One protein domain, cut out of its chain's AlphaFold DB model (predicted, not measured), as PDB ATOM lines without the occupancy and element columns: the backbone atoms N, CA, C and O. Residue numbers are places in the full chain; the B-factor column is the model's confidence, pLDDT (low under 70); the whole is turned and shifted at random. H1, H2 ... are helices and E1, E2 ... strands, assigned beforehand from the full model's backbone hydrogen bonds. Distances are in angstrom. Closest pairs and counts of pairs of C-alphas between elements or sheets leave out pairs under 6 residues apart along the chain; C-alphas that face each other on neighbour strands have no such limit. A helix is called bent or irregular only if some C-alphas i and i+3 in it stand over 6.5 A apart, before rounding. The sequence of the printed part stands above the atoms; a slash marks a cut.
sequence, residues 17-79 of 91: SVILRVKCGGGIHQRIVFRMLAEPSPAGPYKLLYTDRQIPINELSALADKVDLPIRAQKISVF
ATOM      1  N   SER A  17     -12.740  44.535   6.961       77.69
ATOM      2  CA  SER A  17     -12.697  44.122   8.365       77.69
ATOM      3  C   SER A  17     -13.715  43.011   8.598       77.69
ATOM      4  O   SER A  17     -14.846  43.108   8.130       77.69
ATOM      5  N   VAL A  18     -13.331  41.972   9.336       79.44
ATOM      6  CA  VAL A  18     -14.217  40.874   9.731       79.44
ATOM      7  C   VAL A  18     -14.354  40.844  11.242       79.44
ATOM      8  O   VAL A  18     -13.385  41.017  11.978       79.44
ATOM      9  N   ILE A  19     -15.573  40.632  11.721       81.69
ATOM     10  CA  ILE A  19     -15.847  40.476  13.145       81.69
ATOM     11  C   ILE A  19     -15.961  38.983  13.421       81.69
ATOM     12  O   ILE A  19     -16.956  38.361  13.054       81.69
ATOM     13  N   LEU A  20     -14.956  38.409  14.076       78.31
ATOM     14  CA  LEU A  20     -14.979  37.006  14.479       78.31
ATOM     15  C   LEU A  20     -15.286  36.901  15.971       78.31
ATOM     16  O   LEU A  20     -14.863  37.726  16.786       78.31
ATOM     17  N   ARG A  21     -16.055  35.875  16.334       80.69
ATOM     18  CA  ARG A  21     -16.262  35.496  17.733       80.69
ATOM     19  C   ARG A  21     -15.115  34.584  18.148       80.69
ATOM     20  O   ARG A  21     -14.969  33.504  17.592       80.69
ATOM     21  N   VAL A  22     -14.340  35.026  19.126       78.44
ATOM     22  CA  VAL A  22     -13.161  34.334  19.650       78.44
ATOM     23  C   VAL A  22     -13.414  33.986  21.108       78.44
ATOM     24  O   VAL A  22     -13.956  34.812  21.846       78.44
ATOM     25  N   LYS A  23     -13.049  32.781  21.547       73.12
ATOM     26  CA  LYS A  23     -13.181  32.401  22.953       73.12
ATOM     27  C   LYS A  23     -11.920  32.843  23.692       73.12
ATOM     28  O   LYS A  23     -10.870  32.233  23.568       73.12
ATOM     29  N   CYS A  24     -11.988  33.927  24.456       62.66
ATOM     30  CA  CYS A  24     -10.861  34.317  25.301       62.66
ATOM     31  C   CYS A  24     -10.854  33.446  26.572       62.66
ATOM     32  O   CYS A  24     -11.916  33.016  27.038       62.66
ATOM     33  N   GLY A  25      -9.662  33.136  27.100       52.31
ATOM     34  CA  GLY A  25      -9.474  32.238  28.248       52.31
ATOM     35  C   GLY A  25     -10.453  32.543  29.390       52.31
ATOM     36  O   GLY A  25     -10.603  33.696  29.782       52.31
ATOM     37  N   GLY A  26     -11.160  31.512  29.866       57.88
ATOM     38  CA  GLY A  26     -12.259  31.637  30.838       57.88
ATOM     39  C   GLY A  26     -13.668  31.407  30.272       57.88
ATOM     40  O   GLY A  26     -14.643  31.537  31.003       57.88
ATOM     41  N   GLY A  27     -13.805  31.050  28.989       62.22
ATOM     42  CA  GLY A  27     -15.107  30.717  28.384       62.22
ATOM     43  C   GLY A  27     -15.889  31.915  27.840       62.22
ATOM     44  O   GLY A  27     -17.023  31.758  27.395       62.22
ATOM     45  N   ILE A  28     -15.279  33.100  27.829       72.44
ATOM     46  CA  ILE A  28     -15.921  34.338  27.390       72.44
ATOM     47  C   ILE A  28     -15.756  34.479  25.876       72.44
ATOM     48  O   ILE A  28     -14.642  34.587  25.359       72.44
ATOM     49  N   HIS A  29     -16.875  34.520  25.157       76.56
ATOM     50  CA  HIS A  29     -16.888  34.806  23.727       76.56
ATOM     51  C   HIS A  29     -16.785  36.313  23.498       76.56
ATOM     52  O   HIS A  29     -17.728  37.059  23.757       76.56
ATOM     53  N   GLN A  30     -15.648  36.764  22.981       79.81
ATOM     54  CA  GLN A  30     -15.442  38.151  22.590       79.81
ATOM     55  C   GLN A  30     -15.587  38.307  21.081       79.81
ATOM     56  O   GLN A  30     -15.118  37.485  20.295       79.81
ATOM     57  N   ARG A  31     -16.247  39.386  20.664       82.69
ATOM     58  CA  ARG A  31     -16.277  39.808  19.262       82.69
ATOM     59  C   ARG A  31     -15.037  40.648  18.999       82.69
ATOM     60  O   ARG A  31     -14.945  41.770  19.489       82.69
ATOM     61  N   ILE A  32     -14.096  40.093  18.250       84.06
ATOM     62  CA  ILE A  32     -12.858  40.772  17.882       84.06
ATOM     63  C   ILE A  32     -12.949  41.161  16.415       84.06
ATOM     64  O   ILE A  32     -13.345  40.366  15.563       84.06
ATOM     65  N   VAL A  33     -12.595  42.412  16.137       84.75
ATOM     66  CA  VAL A  33     -12.470  42.912  14.774       84.75
ATOM     67  C   VAL A  33     -11.069  42.578  14.279       84.75
ATOM     68  O   VAL A  33     -10.071  42.935  14.913       84.75
ATOM     69  N   PHE A  34     -11.012  41.895  13.149       87.56
ATOM     70  CA  PHE A  34      -9.801  41.608  12.406       87.56
ATOM     71  C   PHE A  34      -9.800  42.463  11.149       87.56
ATOM     72  O   PHE A  34     -10.819  42.582  10.471       87.56
ATOM     73  N   ARG A  35      -8.660  43.064  10.840       86.88
ATOM     74  CA  ARG A  35      -8.448  43.859   9.631       86.88
ATOM     75  C   ARG A  35      -7.644  43.035   8.649       86.88
ATOM     76  O   ARG A  35      -6.643  42.445   9.036       86.88
ATOM     77  N   MET A  36      -8.052  42.997   7.390       84.31
ATOM     78  CA  MET A  36      -7.267  42.315   6.371       84.31
ATOM     79  C   MET A  36      -6.089  43.191   5.946       84.31
ATOM     80  O   MET A  36      -6.282  44.322   5.499       84.31
ATOM     81  N   LEU A  37      -4.881  42.652   6.067       85.31
ATOM     82  CA  LEU A  37      -3.636  43.287   5.651       85.31
ATOM     83  C   LEU A  37      -2.927  42.408   4.622       85.31
ATOM     84  O   LEU A  37      -3.050  41.185   4.647       85.31
ATOM     85  N   ALA A  38      -2.184  43.041   3.719       84.31
ATOM     86  CA  ALA A  38      -1.219  42.352   2.875       84.31
ATOM     87  C   ALA A  38       0.145  42.433   3.564       84.31
ATOM     88  O   ALA A  38       0.674  43.528   3.753       84.31
ATOM     89  N   GLU A  39       0.692  41.294   3.975       83.88
ATOM     90  CA  GLU A  39       2.002  41.242   4.616       83.88
ATOM     91  C   GLU A  39       3.070  40.838   3.597       83.88
ATOM     92  O   GLU A  39       2.881  39.856   2.873       83.88
ATOM     93  N   PRO A  40       4.190  41.577   3.507       79.56
ATOM     94  CA  PRO A  40       5.297  41.186   2.650       79.56
ATOM     95  C   PRO A  40       5.965  39.924   3.209       79.56
ATOM     96  O   PRO A  40       6.452  39.908   4.337       79.56
ATOM     97  N   SER A  41       6.012  38.867   2.401       79.94
ATOM     98  CA  SER A  41       6.796  37.655   2.657       79.94
ATOM     99  C   SER A  41       7.861  37.504   1.566       79.94
ATOM    100  O   SER A  41       7.644  37.978   0.447       79.94
ATOM    101  N   PRO A  42       8.995  36.825   1.830       76.62
ATOM    102  CA  PRO A  42       9.991  36.496   0.804       76.62
ATOM    103  C   PRO A  42       9.408  35.785  -0.432       76.62
ATOM    104  O   PRO A  42       9.966  35.891  -1.518       76.62
ATOM    105  N   ALA A  43       8.267  35.101  -0.299       74.06
ATOM    106  CA  ALA A  43       7.563  34.456  -1.414       74.06
ATOM    107  C   ALA A  43       6.647  35.401  -2.233       74.06
ATOM    108  O   ALA A  43       6.119  35.018  -3.285       74.06
ATOM    109  N   GLY A  44       6.444  36.631  -1.761       77.38
ATOM    110  CA  GLY A  44       5.478  37.603  -2.269       77.38
ATOM    111  C   GLY A  44       4.502  38.069  -1.181       77.38
ATOM    112  O   GLY A  44       4.396  37.435  -0.130       77.38
ATOM    113  N   PRO A  45       3.793  39.189  -1.399       81.94
ATOM    114  CA  PRO A  45       2.779  39.654  -0.465       81.94
ATOM    115  C   PRO A  45       1.628  38.645  -0.371       81.94
ATOM    116  O   PRO A  45       1.165  38.113  -1.382       81.94
ATOM    117  N   TYR A  46       1.154  38.396   0.847       84.75
ATOM    118  CA  TYR A  46       0.043  37.483   1.116       84.75
ATOM    119  C   TYR A  46      -1.016  38.158   1.990       84.75
ATOM    120  O   TYR A  46      -0.701  39.046   2.787       84.75
ATOM    121  N   LYS A  47      -2.289  37.771   1.827       83.31
ATOM    122  CA  LYS A  47      -3.380  38.308   2.661       83.31
ATOM    123  C   LYS A  47      -3.364  37.621   4.013       83.31
ATOM    124  O   LYS A  47      -3.326  36.397   4.070       83.31
ATOM    125  N   LEU A  48      -3.482  38.404   5.077       88.06
ATOM    126  CA  LEU A  48      -3.691  37.901   6.427       88.06
ATOM    127  C   LEU A  48      -4.707  38.745   7.186       88.06
ATOM    128  O   LEU A  48      -4.948  39.911   6.871       88.06
ATOM    129  N   LEU A  49      -5.295  38.150   8.218       88.50
ATOM    130  CA  LEU A  49      -6.164  38.836   9.163       88.50
ATOM    131  C   LEU A  49      -5.351  39.311  10.360       88.50
ATOM    132  O   LEU A  49      -4.807  38.510  11.105       88.50
ATOM    133  N   TYR A  50      -5.299  40.615  10.577       89.19
ATOM    134  CA  TYR A  50      -4.571  41.228  11.674       89.19
ATOM    135  C   TYR A  50      -5.508  41.708  12.780       89.19
ATOM    136  O   TYR A  50      -6.539  42.335  12.526       89.19
ATOM    137  N   THR A  51      -5.111  41.481  14.026       88.25
ATOM    138  CA  THR A  51      -5.709  42.120  15.193       88.25
ATOM    139  C   THR A  51      -4.634  42.533  16.195       88.25
ATOM    140  O   THR A  51      -3.614  41.868  16.362       88.25
ATOM    141  N   ASP A  52      -4.872  43.640  16.890       86.62
ATOM    142  CA  ASP A  52      -4.022  44.103  17.993       86.62
ATOM    143  C   ASP A  52      -4.401  43.440  19.337       86.62
ATOM    144  O   ASP A  52      -3.702  43.535  20.346       86.62
ATOM    145  N   ARG A  53      -5.522  42.706  19.370       83.88
ATOM    146  CA  ARG A  53      -5.966  41.995  20.573       83.88
ATOM    147  C   ARG A  53      -5.081  40.784  20.852       83.88
ATOM    148  O   ARG A  53      -4.716  40.048  19.942       83.88
ATOM    149  N   GLN A  54      -4.804  40.535  22.129       82.56
ATOM    150  CA  GLN A  54      -4.145  39.306  22.556       82.56
ATOM    151  C   GLN A  54      -5.144  38.147  22.488       82.56
ATOM    152  O   GLN A  54      -6.196  38.193  23.123       82.56
ATOM    153  N   ILE A  55      -4.811  37.112  21.718       83.62
ATOM    154  CA  ILE A  55      -5.621  35.901  21.558       83.62
ATOM    155  C   ILE A  55      -4.721  34.699  21.856       83.62
ATOM    156  O   ILE A  55      -3.583  34.668  21.380       83.62
ATOM    157  N   PRO A  56      -5.186  33.710  22.638       84.56
ATOM    158  CA  PRO A  56      -4.406  32.507  22.899       84.56
ATOM    159  C   PRO A  56      -4.140  31.731  21.604       84.56
ATOM    160  O   PRO A  56      -5.031  31.564  20.773       84.56
ATOM    161  N   ILE A  57      -2.919  31.209  21.460       84.06
ATOM    162  CA  ILE A  57      -2.453  30.547  20.231       84.06
ATOM    163  C   ILE A  57      -3.360  29.393  19.775       84.06
ATOM    164  O   ILE A  57      -3.576  29.229  18.578       84.06
ATOM    165  N   ASN A  58      -3.950  28.648  20.716       84.31
ATOM    166  CA  ASN A  58      -4.871  27.546  20.422       84.31
ATOM    167  C   ASN A  58      -6.129  28.027  19.682       84.31
ATOM    168  O   ASN A  58      -6.531  27.429  18.689       84.31
ATOM    169  N   GLU A  59      -6.720  29.134  20.133       84.62
ATOM    170  CA  GLU A  59      -7.899  29.728  19.491       84.62
ATOM    171  C   GLU A  59      -7.532  30.391  18.175       84.62
ATOM    172  O   GLU A  59      -8.270  30.297  17.204       84.62
ATOM    173  N   LEU A  60      -6.368  31.034  18.128       85.19
ATOM    174  CA  LEU A  60      -5.846  31.656  16.920       85.19
ATOM    175  C   LEU A  60      -5.641  30.608  15.814       85.19
ATOM    176  O   LEU A  60      -6.042  30.833  14.677       85.19
ATOM    177  N   SER A  61      -5.108  29.434  16.171       85.75
ATOM    178  CA  SER A  61      -4.974  28.286  15.270       85.75
ATOM    179  C   SER A  61      -6.328  27.733  14.826       85.75
ATOM    180  O   SER A  61      -6.521  27.521  13.632       85.75
ATOM    181  N   ALA A  62      -7.280  27.561  15.747       86.19
ATOM    182  CA  ALA A  62      -8.628  27.101  15.408       86.19
ATOM    183  C   ALA A  62      -9.371  28.089  14.493       86.19
ATOM    184  O   ALA A  62     -10.066  27.679  13.569       86.19
ATOM    185  N   LEU A  63      -9.209  29.394  14.725       83.88
ATOM    186  CA  LEU A  63      -9.779  30.434  13.876       83.88
ATOM    187  C   LEU A  63      -9.147  30.421  12.494       83.88
ATOM    188  O   LEU A  63      -9.891  30.432  11.525       83.88
ATOM    189  N   ALA A  64      -7.814  30.376  12.409       86.06
ATOM    190  CA  ALA A  64      -7.094  30.347  11.139       86.06
ATOM    191  C   ALA A  64      -7.526  29.154  10.277       86.06
ATOM    192  O   ALA A  64      -7.775  29.322   9.089       86.06
ATOM    193  N   ASP A  65      -7.687  27.980  10.893       85.75
ATOM    194  CA  ASP A  65      -8.220  26.774  10.250       85.75
ATOM    195  C   ASP A  65      -9.678  26.961   9.800       85.75
ATOM    196  O   ASP A  65     -10.035  26.649   8.667       85.75
ATOM    197  N   LYS A  66     -10.513  27.571  10.651       83.25
ATOM    198  CA  LYS A  66     -11.930  27.804  10.356       83.25
ATOM    199  C   LYS A  66     -12.162  28.795   9.211       83.25
ATOM    200  O   LYS A  66     -13.069  28.590   8.403       83.25
ATOM    201  N   VAL A  67     -11.400  29.887   9.171       79.00
ATOM    202  CA  VAL A  67     -11.493  30.896   8.101       79.00
ATOM    203  C   VAL A  67     -10.600  30.571   6.906       79.00
ATOM    204  O   VAL A  67     -10.598  31.331   5.942       79.00
ATOM    205  N   ASP A  68      -9.838  29.476   6.990       81.88
ATOM    206  CA  ASP A  68      -8.858  29.045   5.997       81.88
ATOM    207  C   ASP A  68      -7.911  30.180   5.570       81.88
ATOM    208  O   ASP A  68      -7.543  30.298   4.411       81.88
ATOM    209  N   LEU A  69      -7.530  31.056   6.506       84.81
ATOM    210  CA  LEU A  69      -6.701  32.237   6.257       84.81
ATOM    211  C   LEU A  69      -5.686  32.426   7.385       84.81
ATOM    212  O   LEU A  69      -5.993  32.147   8.546       84.81
ATOM    213  N   PRO A  70      -4.483  32.941   7.083       87.31
ATOM    214  CA  PRO A  70      -3.502  33.237   8.111       87.31
ATOM    215  C   PRO A  70      -3.978  34.410   8.968       87.31
ATOM    216  O   PRO A  70      -4.491  35.415   8.465       87.31
ATOM    217  N   ILE A  71      -3.794  34.282  10.279       89.00
ATOM    218  CA  ILE A  71      -4.196  35.288  11.259       89.00
ATOM    219  C   ILE A  71      -2.969  35.716  12.059       89.00
ATOM    220  O   ILE A  71      -2.204  34.890  12.556       89.00
ATOM    221  N   ARG A  72      -2.802  37.025  12.225       88.81
ATOM    222  CA  ARG A  72      -1.797  37.652  13.072       88.81
ATOM    223  C   ARG A  72      -2.473  38.381  14.226       88.81
ATOM    224  O   ARG A  72      -3.257  39.302  14.009       88.81
ATOM    225  N   ALA A  73      -2.140  38.005  15.454       89.25
ATOM    226  CA  ALA A  73      -2.538  38.734  16.652       89.25
ATOM    227  C   ALA A  73      -1.292  39.274  17.357       89.25
ATOM    228  O   ALA A  73      -0.421  38.503  17.767       89.25
ATOM    229  N   GLN A  74      -1.190  40.597  17.489       83.50
ATOM    230  CA  GLN A  74      -0.007  41.285  18.023       83.50
ATOM    231  C   GLN A  74       1.307  40.842  17.340       83.50
ATOM    232  O   GLN A  74       1.623  41.269  16.224       83.50
ATOM    233  N   LYS A  75       2.085  39.982  18.012       81.75
ATOM    234  CA  LYS A  75       3.392  39.466  17.573       81.75
ATOM    235  C   LYS A  75       3.359  38.003  17.126       81.75
ATOM    236  O   LYS A  75       4.396  37.476  16.742       81.75
ATOM    237  N   ILE A  76       2.200  37.350  17.192       85.12
ATOM    238  CA  ILE A  76       2.049  35.937  16.852       85.12
ATOM    239  C   ILE A  76       1.290  35.839  15.533       85.12
ATOM    240  O   ILE A  76       0.161  36.318  15.430       85.12
ATOM    241  N   SER A  77       1.907  35.197  14.546       85.56
ATOM    242  CA  SER A  77       1.267  34.828  13.284       85.56
ATOM    243  C   SER A  77       1.034  33.323  13.274       85.56
ATOM    244  O   SER A  77       1.958  32.554  13.533       85.56
ATOM    245  N   VAL A  78      -0.195  32.902  12.987       88.56
ATOM    246  CA  VAL A  78      -0.560  31.491  12.860       88.56
ATOM    247  C   VAL A  78      -1.152  31.253  11.484       88.56
ATOM    248  O   VAL A  78      -2.001  32.008  11.006       88.56
ATOM    249  N   PHE A  79      -0.690  30.176  10.864       87.56
ATOM    250  CA  PHE A  79      -1.198  29.692   9.594       87.56
ATOM    251  C   PHE A  79      -2.189  28.544   9.834       87.56
ATOM    252  O   PHE A  79      -2.031  27.795  10.806       87.56
TER     253      PHE A  79
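Overview. This is residues 17 to 79 of the 91 residues of an uncharacterized protein of Candidatus Micrarchaeota archaeon (UniProt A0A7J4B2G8). One strongly twisted sheet arches over a single short helix, with the long bent strand E2 making the length of the arch and pairing with E1 towards one end and with E3 towards the other. H1 packs on one face of this sheet, near E1, E4 and E5, while the hairpin turn between E2 and E3 reaches away from it. The printed part has 63 residues, with five named strands and one named helix in the order E1, E2, E3, H1, E4, E5; the sheet is mixed, in the order E1, E2, E3, E4, E5, and the class is mixed, helices and strands. The whole is compact, with a radius of gyration of the C-alphas of 11.4 A, yet elongated, spanning 38 by 21 by 20 A.

Arrangement. E2, residues 28 to 41, has staggered pairing: residues 28 to 35 pair with E1, residues 17 to 24, and residues 35 to 41 with E3, residues 44 to 51. These three form a meander, each strand the antiparallel neighbour of the one before; N 20 and O 32 are 2.9 A apart and N 37 and O 48 are 2.9 A apart, both within hydrogen-bond range. E3 is parallel to E4, residues 71 to 73, with N 72 and O 49 at 2.7 A. E4 and E5, residues 76 to 78, are an antiparallel hairpin, with N 73 and O 76 at 2.9 A. E1 and E5 are the edge strands, and they are apart. H1, residues 57 to 66, is on the sheet at a height of 6.5 A, over none of the strands, but only just: 2 of its 10 C-alphas fall on E4. Its closest C-alphas to E5 are those of Ser 61 and Val 78, 6.0 A; to E4, Ala 64 and Ile 71, 5.7 A; to E1, Lys 23 and Glu 59, 6.9 A. E3, H1 and E4 form a strand-helix-strand unit, two parallel neighbour strands with a helix between, and its crossover is right-handed. Every O i to N i+4 pair in H1 is within hydrogen-bond range.

Along the chain. E2 is 33.7 A long from first to last C-alpha and bends by 67 degrees at residue 38. E3, 21.2 A, bends by 53 degrees at residue 47, and E1, 19.7 A, bends by 54 degrees at residue 21. E1 begins at C-alpha 17 (-12.697, 44.122, 8.365). H1 is 14.0 A long, from C-alpha 57 (-2.453, 30.547, 20.231). E4 is 6.6 A long and E5 6.5 A, ending at C-alpha 78 (-0.560, 31.491, 12.860).

Size, cuts and confidence. The two C-alphas farthest apart are those of Gly 26 and Gly 44, 38.0 A. The printed part has no cut, and its five links are tight. The mean pLDDT of the printed part is 81.8, with residues 24 to 27 under 70.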